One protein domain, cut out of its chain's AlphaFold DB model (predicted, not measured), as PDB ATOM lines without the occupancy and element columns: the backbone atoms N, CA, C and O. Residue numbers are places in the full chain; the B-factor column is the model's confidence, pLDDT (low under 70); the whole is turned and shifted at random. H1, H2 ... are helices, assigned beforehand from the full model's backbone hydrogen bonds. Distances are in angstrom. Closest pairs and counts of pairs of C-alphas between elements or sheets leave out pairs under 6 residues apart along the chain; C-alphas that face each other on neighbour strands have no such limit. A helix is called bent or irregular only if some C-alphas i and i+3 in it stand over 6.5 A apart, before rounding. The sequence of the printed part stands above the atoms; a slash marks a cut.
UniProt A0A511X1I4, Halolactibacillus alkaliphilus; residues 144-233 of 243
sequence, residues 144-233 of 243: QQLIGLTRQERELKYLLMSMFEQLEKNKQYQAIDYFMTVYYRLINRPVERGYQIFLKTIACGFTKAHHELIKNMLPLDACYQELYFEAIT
ATOM      1  N   GLN A 144     -37.218 -10.664  28.414       90.00
ATOM      2  CA  GLN A 144     -38.219 -11.315  29.276       90.00
ATOM      3  C   GLN A 144     -39.628 -10.731  29.107       90.00
ATOM      4  O   GLN A 144     -40.618 -11.427  29.305       90.00
ATOM      5  N   GLN A 145     -39.727  -9.454  28.744       92.44
ATOM      6  CA  GLN A 145     -40.991  -8.759  28.515       92.44
ATOM      7  C   GLN A 145     -41.502  -8.924  27.079       92.44
ATOM      8  O   GLN A 145     -42.680  -8.666  26.826       92.44
ATOM      9  N   LEU A 146     -40.637  -9.336  26.152       92.31
ATOM     10  CA  LEU A 146     -40.938  -9.498  24.729       92.31
ATOM     11  C   LEU A 146     -41.174 -10.958  24.327       92.31
ATOM     12  O   LEU A 146     -41.736 -11.215  23.264       92.31
ATOM     13  N   ILE A 147     -40.746 -11.916  25.151       91.56
ATOM     14  CA  ILE A 147     -40.877 -13.340  24.845       91.56
ATOM     15  C   ILE A 147     -42.342 -13.737  24.620       91.56
ATOM     16  O   ILE A 147     -43.234 -13.367  25.383       91.56
ATOM     17  N   GLY A 148     -42.581 -14.501  23.554       90.81
ATOM     18  CA  GLY A 148     -43.916 -14.970  23.171       90.81
ATOM     19  C   GLY A 148     -44.794 -13.925  22.479       90.81
ATOM     20  O   GLY A 148     -45.895 -14.274  22.066       90.81
ATOM     21  N   LEU A 149     -44.324 -12.682  22.327       93.38
ATOM     22  CA  LEU A 149     -45.028 -11.660  21.561       93.38
ATOM     23  C   LEU A 149     -44.712 -11.790  20.073       93.38
ATOM     24  O   LEU A 149     -43.549 -11.937  19.684       93.38
ATOM     25  N   THR A 150     -45.741 -11.658  19.244       92.69
ATOM     26  CA  THR A 150     -45.596 -11.464  17.797       92.69
ATOM     27  C   THR A 150     -44.872 -10.151  17.498       92.69
ATOM     28  O   THR A 150     -44.868  -9.228  18.317       92.69
ATOM     29  N   ARG A 151     -44.297 -10.019  16.299       91.81
ATOM     30  CA  ARG A 151     -43.686  -8.757  15.853       91.81
ATOM     31  C   ARG A 151     -44.625  -7.556  16.014       91.81
ATOM     32  O   ARG A 151     -44.211  -6.545  16.573       91.81
ATOM     33  N   GLN A 152     -45.883  -7.694  15.591       93.19
ATOM     34  CA  GLN A 152     -46.903  -6.656  15.757       93.19
ATOM     35  C   GLN A 152     -47.068  -6.251  17.228       93.19
ATOM     36  O   GLN A 152     -47.091  -5.066  17.551       93.19
ATOM     37  N   GLU A 153     -47.187  -7.222  18.133       95.12
ATOM     38  CA  GLU A 153     -47.340  -6.944  19.563       95.12
ATOM     39  C   GLU A 153     -46.096  -6.276  20.150       95.12
ATOM     40  O   GLU A 153     -46.238  -5.379  20.977       95.12
ATOM     41  N   ARG A 154     -44.887  -6.656  19.712       94.19
ATOM     42  CA  ARG A 154     -43.645  -5.992  20.137       94.19
ATOM     43  C   ARG A 154     -43.609  -4.537  19.684       94.19
ATOM     44  O   ARG A 154     -43.386  -3.669  20.520       94.19
ATOM     45  N   GLU A 155     -43.898  -4.256  18.416       93.94
ATOM     46  CA  GLU A 155     -43.951  -2.889  17.874       93.94
ATOM     47  C   GLU A 155     -44.988  -2.025  18.614       93.94
ATOM     48  O   GLU A 155     -44.677  -0.923  19.067       93.94
ATOM     49  N   LEU A 156     -46.198  -2.550  18.839       96.44
ATOM     50  CA  LEU A 156     -47.234  -1.861  19.615       96.44
ATOM     51  C   LEU A 156     -46.824  -1.639  21.074       96.44
ATOM     52  O   LEU A 156     -47.179  -0.626  21.679       96.44
ATOM     53  N   LYS A 157     -46.077  -2.573  21.660       95.88
ATOM     54  CA  LYS A 157     -45.575  -2.439  23.024       95.88
ATOM     55  C   LYS A 157     -44.483  -1.379  23.122       95.88
ATOM     56  O   LYS A 157     -44.533  -0.577  24.048       95.88
ATOM     57  N   TYR A 158     -43.552  -1.328  22.169       94.88
ATOM     58  CA  TYR A 158     -42.580  -0.236  22.075       94.88
ATOM     59  C   TYR A 158     -43.285   1.112  21.936       94.88
ATOM     60  O   TYR A 158     -43.005   2.013  22.723       94.88
ATOM     61  N   LEU A 159     -44.273   1.214  21.038       96.75
ATOM     62  CA  LEU A 159     -45.094   2.414  20.881       96.75
ATOM     63  C   LEU A 159     -45.736   2.840  22.209       96.75
ATOM     64  O   LEU A 159     -45.632   4.002  22.595       96.75
ATOM     65  N   LEU A 160     -46.342   1.900  22.940       97.69
ATOM     66  CA  LEU A 160     -46.956   2.175  24.239       97.69
ATOM     67  C   LEU A 160     -45.946   2.716  25.260       97.69
ATOM     68  O   LEU A 160     -46.227   3.708  25.936       97.69
ATOM     69  N   MET A 161     -44.773   2.085  25.374       96.94
ATOM     70  CA  MET A 161     -43.731   2.542  26.297       96.94
ATOM     71  C   MET A 161     -43.220   3.934  25.907       96.94
ATOM     72  O   MET A 161     -43.081   4.792  26.778       96.94
ATOM     73  N   SER A 162     -43.016   4.193  24.613       95.88
ATOM     74  CA  SER A 162     -42.595   5.501  24.105       95.88
ATOM     75  C   SER A 162     -43.639   6.590  24.346       95.88
ATOM     76  O   SER A 162     -43.277   7.687  24.764       95.88
ATOM     77  N   MET A 163     -44.933   6.304  24.164       97.69
ATOM     78  CA  MET A 163     -46.004   7.259  24.470       97.69
ATOM     79  C   MET A 163     -45.951   7.709  25.936       97.69
ATOM     80  O   MET A 163     -46.004   8.904  26.225       97.69
ATOM     81  N   PHE A 164     -45.802   6.765  26.869       97.69
ATOM     82  CA  PHE A 164     -45.693   7.073  28.297       97.69
ATOM     83  C   PHE A 164     -44.396   7.805  28.652       97.69
ATOM     84  O   PHE A 164     -44.421   8.739  29.458       97.69
ATOM     85  N   GLU A 165     -43.281   7.458  28.005       96.75
ATOM     86  CA  GLU A 165     -42.028   8.199  28.148       96.75
ATOM     87  C   GLU A 165     -42.202   9.669  27.747       96.75
ATOM     88  O   GLU A 165     -41.755  10.568  28.466       96.75
ATOM     89  N   GLN A 166     -42.890   9.934  26.633       96.69
ATOM     90  CA  GLN A 166     -43.157  11.295  26.171       96.69
ATOM     91  C   GLN A 166     -44.080  12.060  27.125       96.69
ATOM     92  O   GLN A 166     -43.803  13.220  27.436       96.69
ATOM     93  N   LEU A 167     -45.136  11.425  27.648       96.94
ATOM     94  CA  LEU A 167     -46.003  12.050  28.654       96.94
ATOM     95  C   LEU A 167     -45.211  12.464  29.905       96.94
ATOM     96  O   LEU A 167     -45.408  13.570  30.419       96.94
ATOM     97  N   GLU A 168     -44.302  11.610  30.391       96.50
ATOM     98  CA  GLU A 168     -43.467  11.923  31.557       96.50
ATOM     99  C   GLU A 168     -42.465  13.044  31.251       96.50
ATOM    100  O   GLU A 168     -42.379  14.007  32.020       96.50
ATOM    101  N   LYS A 169     -41.756  12.974  30.114       96.06
ATOM    102  CA  LYS A 169     -40.809  14.017  29.672       96.06
ATOM    103  C   LYS A 169     -41.482  15.385  29.551       96.06
ATOM    104  O   LYS A 169     -40.909  16.391  29.974       96.06
ATOM    105  N   ASN A 170     -42.722  15.411  29.064       96.94
ATOM    106  CA  ASN A 170     -43.529  16.622  28.913       96.94
ATOM    107  C   ASN A 170     -44.298  17.017  30.185       96.94
ATOM    108  O   ASN A 170     -45.060  17.983  30.164       96.94
ATOM    109  N   LYS A 171     -44.099  16.304  31.304       97.44
ATOM    110  CA  LYS A 171     -44.737  16.566  32.606       97.44
ATOM    111  C   LYS A 171     -46.272  16.558  32.549       97.44
ATOM    112  O   LYS A 171     -46.938  17.251  33.320       97.44
ATOM    113  N   GLN A 172     -46.853  15.756  31.660       96.81
ATOM    114  CA  GLN A 172     -48.301  15.629  31.471       96.81
ATOM    115  C   GLN A 172     -48.913  14.634  32.473       96.81
ATOM    116  O   GLN A 172     -49.584  13.671  32.104       96.81
ATOM    117  N   TYR A 173     -48.696  14.865  33.771       95.75
ATOM    118  CA  TYR A 173     -49.069  13.917  34.831       95.75
ATOM    119  C   TYR A 173     -50.577  13.633  34.907       95.75
ATOM    120  O   TYR A 173     -50.970  12.504  35.172       95.75
ATOM    121  N   GLN A 174     -51.427  14.615  34.592       95.94
ATOM    122  CA  GLN A 174     -52.881  14.407  34.536       95.94
ATOM    123  C   GLN A 174     -53.286  13.409  33.441       95.94
ATOM    124  O   GLN A 174     -54.193  12.604  33.647       95.94
ATOM    125  N   ALA A 175     -52.604  13.437  32.291       96.31
ATOM    126  CA  ALA A 175     -52.831  12.471  31.222       96.31
ATOM    127  C   ALA A 175     -52.368  11.073  31.652       96.31
ATOM    128  O   ALA A 175     -53.083  10.100  31.436       96.31
ATOM    129  N   ILE A 176     -51.218  10.977  32.329       96.44
ATOM    130  CA  ILE A 176     -50.732   9.714  32.902       96.44
ATOM    131  C   ILE A 176     -51.767   9.135  33.876       96.44
ATOM    132  O   ILE A 176     -52.177   7.989  33.701       96.44
ATOM    133  N   ASP A 177     -52.251   9.920  34.843       95.19
ATOM    134  CA  ASP A 177     -53.260   9.476  35.816       95.19
ATOM    135  C   ASP A 177     -54.561   9.023  35.132       95.19
ATOM    136  O   ASP A 177     -55.171   8.013  35.516       95.19
ATOM    137  N   TYR A 178     -54.975   9.741  34.085       96.38
ATOM    138  CA  TYR A 178     -56.122   9.377  33.264       96.38
ATOM    139  C   TYR A 178     -55.918   8.018  32.582       96.38
ATOM    140  O   TYR A 178     -56.736   7.117  32.770       96.38
ATOM    141  N   PHE A 179     -54.821   7.828  31.845       97.12
ATOM    142  CA  PHE A 179     -54.560   6.585  31.112       97.12
ATOM    143  C   PHE A 179     -54.301   5.394  32.035       97.12
ATOM    144  O   PHE A 179     -54.767   4.290  31.750       97.12
ATOM    145  N   MET A 180     -53.657   5.615  33.185       96.25
ATOM    146  CA  MET A 180     -53.568   4.617  34.252       96.25
ATOM    147  C   MET A 180     -54.963   4.162  34.678       96.25
ATOM    148  O   MET A 180     -55.261   2.967  34.705       96.25
ATOM    149  N   THR A 181     -55.849   5.118  34.959       95.31
ATOM    150  CA  THR A 181     -57.231   4.829  35.349       95.31
ATOM    151  C   THR A 181     -57.983   4.074  34.253       95.31
ATOM    152  O   THR A 181     -58.699   3.119  34.554       95.31
ATOM    153  N   VAL A 182     -57.817   4.465  32.985       95.81
ATOM    154  CA  VAL A 182     -58.412   3.774  31.830       95.81
ATOM    155  C   VAL A 182     -57.936   2.323  31.763       95.81
ATOM    156  O   VAL A 182     -58.767   1.421  31.694       95.81
ATOM    157  N   TYR A 183     -56.630   2.074  31.853       96.25
ATOM    158  CA  TYR A 183     -56.082   0.721  31.781       96.25
ATOM    159  C   TYR A 183     -56.601  -0.191  32.894       96.25
ATOM    160  O   TYR A 183     -57.059  -1.297  32.618       96.25
ATOM    161  N   TYR A 184     -56.596   0.280  34.145       94.69
ATOM    162  CA  TYR A 184     -57.113  -0.501  35.271       94.69
ATOM    163  C   TYR A 184     -58.600  -0.847  35.109       94.69
ATOM    164  O   TYR A 184     -59.004  -1.970  35.420       94.69
ATOM    165  N   ARG A 185     -59.403   0.059  34.533       93.94
ATOM    166  CA  ARG A 185     -60.790  -0.254  34.150       93.94
ATOM    167  C   ARG A 185     -60.856  -1.323  33.060       93.94
ATOM    168  O   ARG A 185     -61.651  -2.245  33.196       93.94
ATOM    169  N   LEU A 186     -60.017  -1.243  32.023       94.38
ATOM    170  CA  LEU A 186     -59.987  -2.230  30.931       94.38
ATOM    171  C   LEU A 186     -59.681  -3.652  31.425       94.38
ATOM    172  O   LEU A 186     -60.177  -4.618  30.850       94.38
ATOM    173  N   ILE A 187     -58.895  -3.792  32.497       93.50
ATOM    174  CA  ILE A 187     -58.576  -5.093  33.112       93.50
ATOM    175  C   ILE A 187     -59.461  -5.440  34.322       93.50
ATOM    176  O   ILE A 187     -59.188  -6.429  35.001       93.50
ATOM    177  N   ASN A 188     -60.503  -4.648  34.602       93.62
ATOM    178  CA  ASN A 188     -61.410  -4.813  35.743       93.62
ATOM    179  C   ASN A 188     -60.685  -4.922  37.099       93.62
ATOM    180  O   ASN A 188     -60.985  -5.800  37.910       93.62
ATOM    181  N   ARG A 189     -59.717  -4.034  37.354       90.81
ATOM    182  CA  ARG A 189     -58.982  -3.960  38.626       90.81
ATOM    183  C   ARG A 189     -59.061  -2.564  39.247       90.81
ATOM    184  O   ARG A 189     -59.215  -1.580  38.523       90.81
ATOM    185  N   PRO A 190     -58.957  -2.452  40.584       88.94
ATOM    186  CA  PRO A 190     -58.808  -1.154  41.228       88.94
ATOM    187  C   PRO A 190     -57.514  -0.480  40.762       88.94
ATOM    188  O   PRO A 190     -56.518  -1.151  40.502       88.94
ATOM    189  N   VAL A 191     -57.535   0.850  40.676       88.06
ATOM    190  CA  VAL A 191     -56.344   1.624  40.317       88.06
ATOM    191  C   VAL A 191     -55.303   1.472  41.418       88.06
ATOM    192  O   VAL A 191     -55.501   1.949  42.537       88.06
ATOM    193  N   GLU A 192     -54.177   0.840  41.098       86.25
ATOM    194  CA  GLU A 192     -53.014   0.857  41.978       86.25
ATOM    195  C   GLU A 192     -52.255   2.172  41.780       86.25
ATOM    196  O   GLU A 192     -51.944   2.581  40.656       86.25
ATOM    197  N   ARG A 193     -51.976   2.867  42.886       83.19
ATOM    198  CA  ARG A 193     -51.241   4.132  42.846       83.19
ATOM    199  C   ARG A 193     -49.756   3.870  42.644       83.19
ATOM    200  O   ARG A 193     -49.162   3.061  43.347       83.19
ATOM    201  N   GLY A 194     -49.156   4.650  41.753       89.12
ATOM    202  CA  GLY A 194     -47.721   4.638  41.506       89.12
ATOM    203  C   GLY A 194     -47.418   4.372  40.042       89.12
ATOM    204  O   GLY A 194     -47.559   3.253  39.554       89.12
ATOM    205  N   TYR A 195     -46.928   5.400  39.358       93.19
ATOM    206  CA  TYR A 195     -46.612   5.324  37.937       93.19
ATOM    207  C   TYR A 195     -45.581   4.230  37.612       93.19
ATOM    208  O   TYR A 195     -45.740   3.487  36.654       93.19
ATOM    209  N   GLN A 196     -44.585   4.027  38.478       92.00
ATOM    210  CA  GLN A 196     -43.580   2.973  38.297       92.00
ATOM    211  C   GLN A 196     -44.153   1.550  38.421       92.00
ATOM    212  O   GLN A 196     -43.687   0.633  37.746       92.00
ATOM    213  N   ILE A 197     -45.168   1.349  39.268       91.81
ATOM    214  CA  ILE A 197     -45.876   0.061  39.376       91.81
ATOM    215  C   ILE A 197     -46.690  -0.172  38.104       91.81
ATOM    216  O   ILE A 197     -46.660  -1.259  37.525       91.81
ATOM    217  N   PHE A 198     -47.362   0.874  37.630       95.19
ATOM    218  CA  PHE A 198     -48.107   0.832  36.385       95.19
ATOM    219  C   PHE A 198     -47.216   0.526  35.173       95.19
ATOM    220  O   PHE A 198     -47.539  -0.397  34.431       95.19
ATOM    221  N   LEU A 199     -46.069   1.199  35.018       95.25
ATOM    222  CA  LEU A 199     -45.111   0.925  33.938       95.25
ATOM    223  C   LEU A 199     -44.650  -0.534  33.940       95.25
ATOM    224  O   LEU A 199     -44.673  -1.193  32.904       95.25
ATOM    225  N   LYS A 200     -44.308  -1.079  35.114       93.12
ATOM    226  CA  LYS A 200     -43.969  -2.503  35.246       93.12
ATOM    227  C   LYS A 200     -45.125  -3.412  34.836       93.12
ATOM    228  O   LYS A 200     -44.889  -4.438  34.211       93.12
ATOM    229  N   THR A 201     -46.355  -3.026  35.163       93.38
ATOM    230  CA  THR A 201     -47.562  -3.797  34.843       93.38
ATOM    231  C   THR A 201     -47.823  -3.843  33.340       93.38
ATOM    232  O   THR A 201     -48.019  -4.929  32.800       93.38
ATOM    233  N   ILE A 202     -47.792  -2.698  32.649       95.06
ATOM    234  CA  ILE A 202     -48.019  -2.641  31.191       95.06
ATOM    235  C   ILE A 202     -46.841  -3.204  30.386       95.06
ATOM    236  O   ILE A 202     -46.986  -3.594  29.231       95.06
ATOM    237  N   ALA A 203     -45.657  -3.284  30.993       94.19
ATOM    238  CA  ALA A 203     -44.508  -3.921  30.375       94.19
ATOM    239  C   ALA A 203     -44.573  -5.461  30.443       94.19
ATOM    240  O   ALA A 203     -43.728  -6.127  29.845       94.19
ATOM    241  N   CYS A 204     -45.556  -6.072  31.112       91.31
ATOM    242  CA  CYS A 204     -45.701  -7.529  31.199       91.31
ATOM    243  C   CYS A 204     -46.732  -8.071  30.196       91.31
ATOM    244  O   CYS A 204     -47.920  -7.770  30.281       91.31
ATOM    245  N   GLY A 205     -46.284  -8.942  29.282       91.56
ATOM    246  CA  GLY A 205     -47.143  -9.541  28.253       91.56
ATOM    247  C   GLY A 205     -47.723  -8.516  27.273       91.56
ATOM    248  O   GLY A 205     -47.241  -7.388  27.184       91.56
ATOM    249  N   PHE A 206     -48.732  -8.924  26.512       95.75
ATOM    250  CA  PHE A 206     -49.538  -8.034  25.682       95.75
ATOM    251  C   PHE A 206     -50.964  -8.579  25.648       95.75
ATOM    252  O   PHE A 206     -51.184  -9.786  25.574       95.75
ATOM    253  N   THR A 207     -51.954  -7.706  25.792       95.56
ATOM    254  CA  THR A 207     -53.365  -8.102  25.897       95.56
ATOM    255  C   THR A 207     -54.242  -7.103  25.160       95.56
ATOM    256  O   THR A 207     -53.811  -5.996  24.841       95.56
ATOM    257  N   LYS A 208     -55.523  -7.442  24.973       95.81
ATOM    258  CA  LYS A 208     -56.513  -6.515  24.403       95.81
ATOM    259  C   LYS A 208     -56.576  -5.180  25.153       95.81
ATOM    260  O   LYS A 208     -56.785  -4.153  24.525       95.81
ATOM    261  N   ALA A 209     -56.339  -5.174  26.468       97.12
ATOM    262  CA  ALA A 209     -56.301  -3.940  27.250       97.12
ATOM    263  C   ALA A 209     -55.133  -3.024  26.847       97.12
ATOM    264  O   ALA A 209     -55.313  -1.813  26.805       97.12
ATOM    265  N   HIS A 210     -53.968  -3.585  26.500       97.81
ATOM    266  CA  HIS A 210     -52.842  -2.806  25.970       97.81
ATOM    267  C   HIS A 210     -53.210  -2.188  24.622       97.81
ATOM    268  O   HIS A 210     -53.010  -0.998  24.405       97.81
ATOM    269  N   HIS A 211     -53.812  -2.985  23.738       96.94
ATOM    270  CA  HIS A 211     -54.230  -2.520  22.419       96.94
ATOM    271  C   HIS A 211     -55.260  -1.389  22.503       96.94
ATOM    272  O   HIS A 211     -55.108  -0.365  21.842       96.94
ATOM    273  N   GLU A 212     -56.284  -1.543  23.343       97.88
ATOM    274  CA  GLU A 212     -57.286  -0.498  23.560       97.88
ATOM    275  C   GLU A 212     -56.683   0.740  24.229       97.88
ATOM    276  O   GLU A 212     -57.016   1.861  23.847       97.88
ATOM    277  N   LEU A 213     -55.745   0.576  25.167       98.06
ATOM    278  CA  LEU A 213     -55.037   1.706  25.765       98.06
ATOM    279  C   LEU A 213     -54.281   2.521  24.705       98.06
ATOM    280  O   LEU A 213     -54.453   3.735  24.655       98.06
ATOM    281  N   ILE A 214     -53.541   1.858  23.809       98.19
ATOM    282  CA  ILE A 214     -52.849   2.511  22.685       98.19
ATOM    283  C   ILE A 214     -53.846   3.287  21.822       98.19
ATOM    284  O   ILE A 214     -53.619   4.462  21.546       98.19
ATOM    285  N   LYS A 215     -54.983   2.680  21.450       97.56
ATOM    286  CA  LYS A 215     -56.025   3.348  20.646       97.56
ATOM    287  C   LYS A 215     -56.536   4.638  21.289       97.56
ATOM    288  O   LYS A 215     -56.749   5.620  20.585       97.56
ATOM    289  N   ASN A 216     -56.700   4.652  22.613       97.06
ATOM    290  CA  ASN A 216     -57.111   5.850  23.352       97.06
ATOM    291  C   ASN A 216     -56.029   6.949  23.358       97.06
ATOM    292  O   ASN A 216     -56.356   8.116  23.558       97.06
ATOM    293  N   MET A 217     -54.762   6.593  23.134       97.69
ATOM    294  CA  MET A 217     -53.628   7.523  23.088       97.69
ATOM    295  C   MET A 217     -53.312   8.028  21.668       97.69
ATOM    296  O   MET A 217     -52.659   9.059  21.534       97.69
ATOM    297  N   LEU A 218     -53.796   7.366  20.609       97.38
ATOM    298  CA  LEU A 218     -53.556   7.771  19.211       97.38
ATOM    299  C   LEU A 218     -53.939   9.225  18.877       97.38
ATOM    300  O   LEU A 218     -53.216   9.853  18.105       97.38
ATOM    301  N   PRO A 219     -55.024   9.813  19.424       96.81
ATOM    302  CA  PRO A 219     -55.373  11.201  19.117       96.81
ATOM    303  C   PRO A 219     -54.383  12.242  19.658       96.81
ATOM    304  O   PRO A 219     -54.504  13.412  19.310       96.81
ATOM    305  N   LEU A 220     -53.445  11.848  20.530       94.62
ATOM    306  CA  LEU A 220     -52.486  12.774  21.137       94.62
ATOM    307  C   LEU A 220     -51.429  13.270  20.145       94.62
ATOM    308  O   LEU A 220     -50.936  14.381  20.315       94.62
ATOM    309  N   ASP A 221     -51.071  12.456  19.148       94.69
ATOM    310  CA  ASP A 221     -50.023  12.774  18.175       94.69
ATOM    311  C   ASP A 221     -50.263  12.027  16.850       94.69
ATOM    312  O   ASP A 221     -50.622  10.847  16.844       94.69
ATOM    313  N   ALA A 222     -50.049  12.698  15.718       95.19
ATOM    314  CA  ALA A 222     -50.145  12.080  14.397       95.19
ATOM    315  C   ALA A 222     -49.083  10.985  14.192       95.19
ATOM    316  O   ALA A 222     -49.384   9.944  13.613       95.19
ATOM    317  N   CYS A 223     -47.882  11.161  14.754       95.25
ATOM    318  CA  CYS A 223     -46.803  10.173  14.692       95.25
ATOM    319  C   CYS A 223     -47.223   8.835  15.330       95.25
ATOM    320  O   CYS A 223     -46.916   7.757  14.824       95.25
ATOM    321  N   TYR A 224     -48.019   8.878  16.403       96.88
ATOM    322  CA  TYR A 224     -48.552   7.664  17.021       96.88
ATOM    323  C   TYR A 224     -49.504   6.900  16.107       96.88
ATOM    324  O   TYR A 224     -49.522   5.670  16.138       96.88
ATOM    325  N   GLN A 225     -50.298   7.612  15.309       96.31
ATOM    326  CA  GLN A 225     -51.210   6.996  14.348       96.31
ATOM    327  C   GLN A 225     -50.423   6.295  13.247       96.31
ATOM    328  O   GLN A 225     -50.709   5.137  12.957       96.31
ATOM    329  N   GLU A 226     -49.408   6.958  12.693       94.75
ATOM    330  CA  GLU A 226     -48.528   6.387  11.668       94.75
ATOM    331  C   GLU A 226     -47.867   5.096  12.162       94.75
ATOM    332  O   GLU A 226     -48.089   4.036  11.574       94.75
ATOM    333  N   LEU A 227     -47.180   5.141  13.309       94.25
ATOM    334  CA  LEU A 227     -46.518   3.971  13.901       94.25
ATOM    335  C   LEU A 227     -47.500   2.838  14.235       94.25
ATOM    336  O   LEU A 227     -47.185   1.659  14.076       94.25
ATOM    337  N   TYR A 228     -48.710   3.175  14.688       96.06
ATOM    338  CA  TYR A 228     -49.750   2.186  14.953       96.06
ATOM    339  C   TYR A 228     -50.228   1.497  13.674       96.06
ATOM    340  O   TYR A 228     -50.289   0.268  13.636       96.06
ATOM    341  N   PHE A 229     -50.578   2.273  12.642       93.44
ATOM    342  CA  PHE A 229     -51.039   1.740  11.360       93.44
ATOM    343  C   PHE A 229     -49.961   0.914  10.691       93.44
ATOM    344  O   PHE A 229     -50.256  -0.153  10.149       93.44
ATOM    345  N   GLU A 230     -48.713   1.360  10.795       90.75
ATOM    346  CA  GLU A 230     -47.587   0.545  10.414       90.75
ATOM    347  C   GLU A 230     -47.631  -0.778  11.175       90.75
ATOM    348  O   GLU A 230     -47.759  -1.818  10.540       90.75
ATOM    349  N   ALA A 231     -47.605  -0.785  12.506       91.19
ATOM    350  CA  ALA A 231     -47.502  -2.026  13.273       91.19
ATOM    351  C   ALA A 231     -48.583  -3.076  12.945       91.19
ATOM    352  O   ALA A 231     -48.279  -4.273  12.882       91.19
ATOM    353  N   ILE A 232     -49.827  -2.640  12.708       90.50
ATOM    354  CA  ILE A 232     -50.972  -3.531  12.447       90.50
ATOM    355  C   ILE A 232     -51.120  -3.976  10.986       90.50
ATOM    356  O   ILE A 232     -51.949  -4.842  10.701       90.50
ATOM    357  N   THR A 233     -50.373  -3.386  10.052       84.00
ATOM    358  CA  THR A 233     -50.442  -3.771   8.638       84.00
ATOM    359  C   THR A 233     -49.576  -5.009   8.419       84.00
ATOM    360  O   THR A 233     -48.351  -4.922   8.280       84.00
TER     361      THR A 233
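Overview. This is residues 144 to 233 of the 243 residues of a protein of Halolactibacillus alkaliphilus (UniProt A0A511X1I4). Two helices, H1 and H4, cross in the middle of a four-helix bundle, with H2 packed beside them on one side and H5 on the other. The short H3 is outside the bundle, on the H2 side and away from H5. The bundle of H1, H2, H4 and H5 is up and down, each helix running against the one before it in the chain, but it is not a neat parallel set, since some of its helices are nearly aligned and others crossed. The printed part has 90 residues, with five named helices in the order H1, H2, H3, H4, H5 and no named strand, and its class is all helix. It is compact, with a radius of gyration of the C-alphas of 12.5 A, and rounded, spanning 34 by 28 by 21 A.

Along the chain. The printed part opens at Gln 144, whose C-alpha is at (-38.219, -11.315, 29.276), and residues 144 to 150 come before the first named helix. H1, the longest helix, takes residues 151 to 169 and is 26.8 A from first to last C-alpha; C-alpha 151 is at (-43.686, -8.757, 15.853). H2 follows at residues 173 to 186, 19.9 A long. H3 is short, residues 195 to 202, and 10.5 A long. H4 takes residues 208 to 220 and is 20.0 A long; it is irregular, with C-alphas 216 and 219 7.0 A apart. H5 takes residues 222 to 232, 15.8 A long, and ends with C-alpha 232 at (-50.972, -3.531, 12.447).

Arrangement. H1 and H2 form a helical hairpin. They touch through residues 164 to 168 of H1 and 173 to 176 of H2 alone, with the C-alphas of Leu 167 and Ile 176 closest at 6.8 A. They run opposite ways at a steep tilt of 36 degrees, only just past shallow. H1 touches H4 with its residues 156 to 163 alone, the closest C-alphas being those of Leu 160 and Ile 214, 6.1 A apart. H1 and H4 run the same way at a steep tilt of 50 degrees. H1 touches H5 at a shallow tilt of 20 degrees, opposite ways, with the C-alphas of Gln 152 and Ala 231 closest at 5.3 A. H2 touches H4, where residues 209 to 213 of H4 alone take part; the closest C-alphas, those of Leu 186 and Ala 209, are 5.5 A apart, and the helices run opposite ways at a shallow tilt of 31 degrees. H4 and H5 touch only at the corner by their link, with the C-alphas of Leu 218 and Gln 225 closest at 5.5 A. H3 and H2 only just touch, with 3 pairs of C-alphas within 8 A, the closest being those of Met 180 and Phe 198 at 7.0 A. H3 is close to H1 but not clearly touching it, the closest C-alphas being those of Met 161 and Leu 199 at 7.9 A. H5 is apart from H2 and from H3. In H1, H2, H3 and H5 every O i to N i+4 pair is within hydrogen-bond range, and in H4 7 of 9 are.

Size, cuts and confidence. The two C-alphas farthest apart are those of Arg 193 and Thr 233, at 35.1 A. The printed part has no cut. The links H1 to H2, H3 to H4 and H4 to H5 are tight, the H2 to H3 link of 8 residues is short, and no link is long. The mean pLDDT of the printed part is 94.5, and no printed residue is under 70.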